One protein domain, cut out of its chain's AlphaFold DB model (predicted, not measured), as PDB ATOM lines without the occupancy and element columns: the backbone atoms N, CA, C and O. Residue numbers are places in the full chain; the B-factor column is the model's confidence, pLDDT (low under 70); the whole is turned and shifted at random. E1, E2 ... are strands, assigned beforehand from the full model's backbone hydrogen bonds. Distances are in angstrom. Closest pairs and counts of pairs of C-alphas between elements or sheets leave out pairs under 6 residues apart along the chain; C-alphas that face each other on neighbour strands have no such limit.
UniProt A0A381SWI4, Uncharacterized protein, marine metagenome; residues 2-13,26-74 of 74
ATOM      1  N   VAL A   2      15.228  33.888   0.250       43.44
ATOM      2  CA  VAL A   2      13.783  34.109   0.204       43.44
ATOM      3  C   VAL A   2      13.478  35.502   0.718       43.44
ATOM      4  O   VAL A   2      13.864  35.836   1.832       43.44
ATOM      5  N   ASP A   3      12.796  36.280  -0.111       46.50
ATOM      6  CA  ASP A   3      12.081  37.482   0.299       46.50
ATOM      7  C   ASP A   3      10.750  37.070   0.960       46.50
ATOM      8  O   ASP A   3      10.000  36.250   0.415       46.50
ATOM      9  N   ARG A   4      10.480  37.587   2.163       43.41
ATOM     10  CA  ARG A   4       9.292  37.238   2.957       43.41
ATOM     11  C   ARG A   4       8.040  38.038   2.560       43.41
ATOM     12  O   ARG A   4       6.966  37.715   3.070       43.41
ATOM     13  N   ALA A   5       8.137  39.036   1.682       44.53
ATOM     14  CA  ALA A   5       7.030  39.953   1.422       44.53
ATOM     15  C   ALA A   5       5.992  39.455   0.397       44.53
ATOM     16  O   ALA A   5       4.817  39.754   0.588       44.53
ATOM     17  N   ASP A   6       6.346  38.672  -0.631       46.03
ATOM     18  CA  ASP A   6       5.347  38.328  -1.672       46.03
ATOM     19  C   ASP A   6       5.496  36.936  -2.317       46.03
ATOM     20  O   ASP A   6       4.851  36.631  -3.317       46.03
ATOM     21  N   GLY A   7       6.352  36.055  -1.779       48.28
ATOM     22  CA  GLY A   7       6.488  34.666  -2.254       48.28
ATOM     23  C   GLY A   7       6.870  34.505  -3.736       48.28
ATOM     24  O   GLY A   7       6.807  33.401  -4.271       48.28
ATOM     25  N   SER A   8       7.253  35.586  -4.424       53.44
ATOM     26  CA  SER A   8       7.458  35.616  -5.876       53.44
ATOM     27  C   SER A   8       8.925  35.775  -6.288       53.44
ATOM     28  O   SER A   8       9.239  35.695  -7.485       53.44
ATOM     29  N   THR A   9       9.843  35.888  -5.320       67.62
ATOM     30  CA  THR A   9      11.275  36.149  -5.552       67.62
ATOM     31  C   THR A   9      12.194  35.148  -4.851       67.62
ATOM     32  O   THR A   9      13.195  35.495  -4.232       67.62
ATOM     33  N   GLU A  10      11.876  33.861  -4.976       74.31
ATOM     34  CA  GLU A  10      12.786  32.788  -4.577       74.31
ATOM     35  C   GLU A  10      13.927  32.631  -5.595       74.31
ATOM     36  O   GLU A  10      13.705  32.591  -6.809       74.31
ATOM     37  N   PHE A  11      15.158  32.512  -5.093       80.31
ATOM     38  CA  PHE A  11      16.313  32.078  -5.881       80.31
ATOM     39  C   PHE A  11      16.910  30.808  -5.295       80.31
ATOM     40  O   PHE A  11      17.372  30.787  -4.142       80.31
ATOM     41  N   THR A  12      16.913  29.767  -6.122       84.38
ATOM     42  CA  THR A  12      17.552  28.485  -5.847       84.38
ATOM     43  C   THR A  12      18.963  28.513  -6.408       84.38
ATOM     44  O   THR A  12      19.159  28.656  -7.615       84.38
ATOM     45  N   PHE A  13      19.956  28.363  -5.534       84.38
ATOM     46  CA  PHE A  13      21.334  28.214  -5.980       84.38
ATOM     47  C   PHE A  13      21.478  26.901  -6.772       84.38
ATOM     48  O   PHE A  13      20.925  25.879  -6.353       84.38
ATOM     49  N   SER A  26      24.349  37.720  -5.403       84.81
ATOM     50  CA  SER A  26      23.231  37.548  -6.327       84.81
ATOM     51  C   SER A  26      22.698  38.913  -6.752       84.81
ATOM     52  O   SER A  26      22.397  39.753  -5.903       84.81
ATOM     53  N   TYR A  27      22.578  39.130  -8.057       83.50
ATOM     54  CA  TYR A  27      22.127  40.392  -8.646       83.50
ATOM     55  C   TYR A  27      20.708  40.271  -9.208       83.50
ATOM     56  O   TYR A  27      20.270  39.196  -9.603       83.50
ATOM     57  N   THR A  28      19.977  41.384  -9.282       82.75
ATOM     58  CA  THR A  28      18.606  41.414  -9.819       82.75
ATOM     59  C   THR A  28      18.554  41.047 -11.310       82.75
ATOM     60  O   THR A  28      17.764  40.189 -11.703       82.75
ATOM     61  N   ASN A  29      19.406  41.666 -12.135       83.31
ATOM     62  CA  ASN A  29      19.400  41.477 -13.595       83.31
ATOM     63  C   ASN A  29      20.788  41.570 -14.244       83.31
ATOM     64  O   ASN A  29      20.911  41.867 -15.429       83.31
ATOM     65  N   GLU A  30      21.842  41.394 -13.457       82.94
ATOM     66  CA  GLU A  30      23.218  41.474 -13.944       82.94
ATOM     67  C   GLU A  30      23.916  40.149 -13.672       82.94
ATOM     68  O   GLU A  30      23.599  39.464 -12.703       82.94
ATOM     69  N   GLU A  31      24.837  39.762 -14.543       83.25
ATOM     70  CA  GLU A  31      25.646  38.557 -14.381       83.25
ATOM     71  C   GLU A  31      27.096  38.990 -14.180       83.25
ATOM     72  O   GLU A  31      27.715  39.555 -15.079       83.25
ATOM     73  N   HIS A  32      27.629  38.732 -12.984       83.25
ATOM     74  CA  HIS A  32      29.000  39.081 -12.602       83.25
ATOM     75  C   HIS A  32      29.796  37.818 -12.275       83.25
ATOM     76  O   HIS A  32      29.760  37.355 -11.126       83.25
ATOM     77  N   PRO A  33      30.518  37.239 -13.252       82.88
ATOM     78  CA  PRO A  33      31.288  36.015 -13.052       82.88
ATOM     79  C   PRO A  33      32.306  36.131 -11.910       82.88
ATOM     80  O   PRO A  33      32.497  35.167 -11.173       82.88
ATOM     81  N   GLU A  34      32.900  37.312 -11.693       84.44
ATOM     82  CA  GLU A  34      33.852  37.536 -10.595       84.44
ATOM     83  C   GLU A  34      33.246  37.394  -9.187       84.44
ATOM     84  O   GLU A  34      33.978  37.174  -8.228       84.44
ATOM     85  N   SER A  35      31.920  37.507  -9.053       80.88
ATOM     86  CA  SER A  35      31.191  37.412  -7.776       80.88
ATOM     87  C   SER A  35      30.400  36.103  -7.626       80.88
ATOM     88  O   SER A  35      29.541  36.000  -6.748       80.88
ATOM     89  N   GLY A  36      30.654  35.121  -8.497       79.12
ATOM     90  CA  GLY A  36      29.934  33.844  -8.551       79.12
ATOM     91  C   GLY A  36      28.864  33.756  -9.645       79.12
ATOM     92  O   GLY A  36      28.343  32.674  -9.885       79.12
ATOM     93  N   GLY A  37      28.559  34.855 -10.345       81.12
ATOM     94  CA  GLY A  37      27.674  34.847 -11.519       81.12
ATOM     95  C   GLY A  37      26.187  34.651 -11.221       81.12
ATOM     96  O   GLY A  37      25.422  34.365 -12.136       81.12
ATOM     97  N   PHE A  38      25.750  34.791  -9.969       87.06
ATOM     98  CA  PHE A  38      24.347  34.579  -9.620       87.06
ATOM     99  C   PHE A  38      23.487  35.783  -9.994       87.06
ATOM    100  O   PHE A  38      23.759  36.918  -9.598       87.06
ATOM    101  N   SER A  39      22.409  35.517 -10.727       83.56
ATOM    102  CA  SER A  39      21.448  36.524 -11.149       83.56
ATOM    103  C   SER A  39      20.035  35.975 -11.073       83.56
ATOM    104  O   SER A  39      19.787  34.834 -11.457       83.56
ATOM    105  N   PHE A  40      19.095  36.798 -10.624       81.75
ATOM    106  CA  PHE A  40      17.671  36.489 -10.723       81.75
ATOM    107  C   PHE A  40      17.171  36.603 -12.170       81.75
ATOM    108  O   PHE A  40      16.097  36.087 -12.475       81.75
ATOM    109  N   GLN A  41      17.939  37.262 -13.052       81.00
ATOM    110  CA  GLN A  41      17.598  37.503 -14.459       81.00
ATOM    111  C   GLN A  41      16.205  38.141 -14.622       81.00
ATOM    112  O   GLN A  41      15.468  37.863 -15.573       81.00
ATOM    113  N   ARG A  42      15.817  38.998 -13.668       72.62
ATOM    114  CA  ARG A  42      14.514  39.670 -13.647       72.62
ATOM    115  C   ARG A  42      14.679  41.158 -13.887       72.62
ATOM    116  O   ARG A  42      15.523  41.808 -13.293       72.62
ATOM    117  N   LYS A  43      13.816  41.717 -14.735       73.62
ATOM    118  CA  LYS A  43      13.723  43.169 -14.948       73.62
ATOM    119  C   LYS A  43      13.213  43.958 -13.734       73.62
ATOM    120  O   LYS A  43      13.772  45.028 -13.508       73.62
ATOM    121  N   PRO A  44      12.177  43.518 -12.993       75.69
ATOM    122  CA  PRO A  44      11.782  44.216 -11.771       75.69
ATOM    123  C   PRO A  44      12.823  44.023 -10.666       75.69
ATOM    124  O   PRO A  44      13.460  42.971 -10.591       75.69
ATOM    125  N   SER A  45      12.962  45.036  -9.807       71.25
ATOM    126  CA  SER A  45      13.756  44.954  -8.581       71.25
ATOM    127  C   SER A  45      13.305  43.765  -7.739       71.25
ATOM    128  O   SER A  45      12.116  43.598  -7.493       71.25
ATOM    129  N   VAL A  46      14.266  42.939  -7.320       75.44
ATOM    130  CA  VAL A  46      14.027  41.846  -6.360       75.44
ATOM    131  C   VAL A  46      13.941  42.372  -4.929       75.44
ATOM    132  O   VAL A  46      13.309  41.755  -4.087       75.44
ATOM    133  N   TRP A  47      14.588  43.506  -4.680       74.00
ATOM    134  CA  TRP A  47      14.673  44.147  -3.378       74.00
ATOM    135  C   TRP A  47      13.598  45.228  -3.267       74.00
ATOM    136  O   TRP A  47      13.562  46.137  -4.108       74.00
ATOM    137  N   GLU A  48      12.739  45.136  -2.253       70.56
ATOM    138  CA  GLU A  48      11.749  46.165  -1.933       70.56
ATOM    139  C   GLU A  48      12.424  47.316  -1.175       70.56
ATOM    140  O   GLU A  48      12.573  47.314   0.042       70.56
ATOM    141  N   ASN A  49      12.860  48.328  -1.923       68.56
ATOM    142  CA  ASN A  49      13.607  49.462  -1.379       68.56
ATOM    143  C   ASN A  49      12.729  50.536  -0.715       68.56
ATOM    144  O   ASN A  49      13.251  51.400  -0.006       68.56
ATOM    145  N   SER A  50      11.416  50.522  -0.957       66.62
ATOM    146  CA  SER A  50      10.511  51.566  -0.471       66.62
ATOM    147  C   SER A  50       9.971  51.262   0.925       66.62
ATOM    148  O   SER A  50       9.612  52.183   1.658       66.62
ATOM    149  N   ASN A  51       9.931  49.986   1.311       70.06
ATOM    150  CA  ASN A  51       9.442  49.520   2.604       70.06
ATOM    151  C   ASN A  51      10.501  48.673   3.325       70.06
ATOM    152  O   ASN A  51      11.643  48.576   2.896       70.06
ATOM    153  N   HIS A  52      10.125  48.120   4.477       72.88
ATOM    154  CA  HIS A  52      10.911  47.089   5.144       72.88
ATOM    155  C   HIS A  52      10.889  45.805   4.316       72.88
ATOM    156  O   HIS A  52       9.814  45.382   3.890       72.88
ATOM    157  N   ASP A  53      12.044  45.172   4.177       75.50
ATOM    158  CA  ASP A  53      12.195  43.938   3.417       75.50
ATOM    159  C   ASP A  53      13.143  42.971   4.149       75.50
ATOM    160  O   ASP A  53      14.049  43.381   4.889       75.50
ATOM    161  N   ASP A  54      12.885  41.677   3.980       81.19
ATOM    162  CA  ASP A  54      13.493  40.569   4.708       81.19
ATOM    163  C   ASP A  54      14.075  39.547   3.731       81.19
ATOM    164  O   ASP A  54      13.339  38.849   3.041       81.19
ATOM    165  N   ALA A  55      15.390  39.355   3.762       84.19
ATOM    166  CA  ALA A  55      16.090  38.331   3.001       84.19
ATOM    167  C   ALA A  55      16.468  37.144   3.897       84.19
ATOM    168  O   ALA A  55      17.279  37.285   4.810       84.19
ATOM    169  N   ALA A  56      15.959  35.948   3.623       87.06
ATOM    170  CA  ALA A  56      16.322  34.721   4.332       87.06
ATOM    171  C   ALA A  56      17.200  33.805   3.468       87.06
ATOM    172  O   ALA A  56      16.912  33.588   2.301       87.06
ATOM    173  N   LEU A  57      18.254  33.197   4.008       87.44
ATOM    174  CA  LEU A  57      18.926  32.048   3.398       87.44
ATOM    175  C   LEU A  57      18.266  30.774   3.932       87.44
ATOM    176  O   LEU A  57      18.168  30.606   5.143       87.44
ATOM    177  N   ILE A  58      17.809  29.902   3.032       87.06
ATOM    178  CA  ILE A  58      17.027  28.709   3.372       87.06
ATOM    179  C   ILE A  58      17.731  27.467   2.822       87.06
ATOM    180  O   ILE A  58      18.208  27.482   1.683       87.06
ATOM    181  N   GLU A  59      17.810  26.427   3.645       85.75
ATOM    182  CA  GLU A  59      18.291  25.094   3.290       85.75
ATOM    183  C   GLU A  59      17.281  24.331   2.408       85.75
ATOM    184  O   GLU A  59      16.096  24.665   2.373       85.75
ATOM    185  N   PRO A  60      17.712  23.283   1.681       82.69
ATOM    186  CA  PRO A  60      16.821  22.508   0.813       82.69
ATOM    187  C   PRO A  60      15.639  21.831   1.528       82.69
ATOM    188  O   PRO A  60      14.652  21.491   0.879       82.69
ATOM    189  N   ASP A  61      15.731  21.613   2.840       86.69
ATOM    190  CA  ASP A  61      14.667  21.066   3.691       86.69
ATOM    191  C   ASP A  61      13.663  22.134   4.170       86.69
ATOM    192  O   ASP A  61      12.678  21.806   4.833       86.69
ATOM    193  N   GLY A  62      13.880  23.403   3.809       82.50
ATOM    194  CA  GLY A  62      13.019  24.532   4.155       82.50
ATOM    195  C   GLY A  62      13.432  25.276   5.427       82.50
ATOM    196  O   GLY A  62      12.738  26.213   5.828       82.50
ATOM    197  N   GLN A  63      14.547  24.912   6.066       87.06
ATOM    198  CA  GLN A  63      15.021  25.592   7.269       87.06
ATOM    199  C   GLN A  63      15.720  26.921   6.940       87.06
ATOM    200  O   GLN A  63      16.665  26.963   6.156       87.06
ATOM    201  N   SER A  64      15.309  28.029   7.567       86.00
ATOM    202  CA  SER A  64      16.028  29.305   7.458       86.00
ATOM    203  C   SER A  64      17.309  29.285   8.295       86.00
ATOM    204  O   SER A  64      17.240  29.236   9.525       86.00
ATOM    205  N   VAL A  65      18.468  29.376   7.648       89.38
ATOM    206  CA  VAL A  65      19.786  29.394   8.310       89.38
ATOM    207  C   VAL A  65      20.300  30.796   8.607       89.38
ATOM    208  O   VAL A  65      21.157  30.977   9.469       89.38
ATOM    209  N   SER A  66      19.799  31.806   7.901       87.19
ATOM    210  CA  SER A  66      20.153  33.203   8.145       87.19
ATOM    211  C   SER A  66      19.035  34.115   7.669       87.19
ATOM    212  O   SER A  66      18.368  33.787   6.692       87.19
ATOM    213  N   THR A  67      18.863  35.261   8.322       86.88
ATOM    214  CA  THR A  67      17.911  36.294   7.907       86.88
ATOM    215  C   THR A  67      18.559  37.662   8.051       86.88
ATOM    216  O   THR A  67      19.211  37.939   9.059       86.88
ATOM    217  N   LEU A  68      18.374  38.508   7.046       84.56
ATOM    218  CA  LEU A  68      18.810  39.893   7.012       84.56
ATOM    219  C   LEU A  68      17.609  40.775   6.675       84.56
ATOM    220  O   LEU A  68      17.029  40.633   5.605       84.56
ATOM    221  N   SER A  69      17.286  41.703   7.567       82.44
ATOM    222  CA  SER A  69      16.197  42.664   7.387       82.44
ATOM    223  C   SER A  69      16.773  44.066   7.229       82.44
ATOM    224  O   SER A  69      17.742  44.406   7.921       82.44
ATOM    225  N   TYR A  70      16.189  44.895   6.365       75.62
ATOM    226  CA  TYR A  70      16.562  46.307   6.253       75.62
ATOM    227  C   TYR A  70      15.347  47.238   6.407       75.62
ATOM    228  O   TYR A  70      14.237  46.890   6.003       75.62
ATOM    229  N   PRO A  71      15.522  48.407   7.058       70.56
ATOM    230  CA  PRO A  71      14.431  49.344   7.299       70.56
ATOM    231  C   PRO A  71      14.039  50.101   6.025       70.56
ATOM    232  O   PRO A  71      14.863  50.315   5.137       70.56
ATOM    233  N   ALA A  72      12.790  50.573   5.985       64.00
ATOM    234  CA  ALA A  72      12.274  51.399   4.897       64.00
ATOM    235  C   ALA A  72      13.088  52.699   4.730       64.00
ATOM    236  O   ALA A  72      13.264  53.442   5.700       64.00
ATOM    237  N   GLY A  73      13.519  52.996   3.498       57.34
ATOM    238  CA  GLY A  73      14.091  54.295   3.118       57.34
ATOM    239  C   GLY A  73      15.618  54.432   3.201       57.34
ATOM    240  O   GLY A  73      16.090  55.457   3.695       57.34
ATOM    241  N   CYS A  74      16.378  53.437   2.726       49.47
ATOM    242  CA  CYS A  74      17.818  53.602   2.462       49.47
ATOM    243  C   CYS A  74      18.094  54.416   1.190       49.47
ATOM    244  O   CYS A  74      17.395  54.190   0.176       49.47
TER     245      CYS A  74
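AT A GLANCE: This is residues 2 to 13 and 26 to 74 of the 74 residues of an uncharacterized protein of marine metagenome (UniProt A0A381SWI4). With little regular structure, the domain is one hairpin of two strands, E1 and E2, with long loops on the side of E1. Residues 2 to 3 pair with E1, and residues 26 to 52 fold back on themselves before leading into it. The printed part has 61 residues, with no named helix; the class is all strand, the antiparallel E1 and E2 holding 13 residues. It is only just compact, close to loose, with a radius of gyration of the C-alphas of 12.2 A and spans of 30 by 30 by 19 A.

IN THESE COORDINATES: E1, residues 53 to 58, starts at C-alpha 53 (12.195, 43.938, 3.417) and measures 16.0 A. E2, residues 64 to 70, measures 17.1 A to C-alpha 70 (16.562, 46.307, 6.253).

HOW THE PARTS SIT: Hairpin E1 and E2 is antiparallel at 164 degrees, with a tight link. N 55 and O 68 are within hydrogen-bond range at 2.8 A. Residues 26 to 27 pair with 38 to 39, parallel.

THE WHOLE: Residues 14 to 25 are not printed; C-alphas 13 and 26 are 9.5 A apart. Residues 2 to 9, 49 to 50 and 72 to 74 have pLDDT under 70.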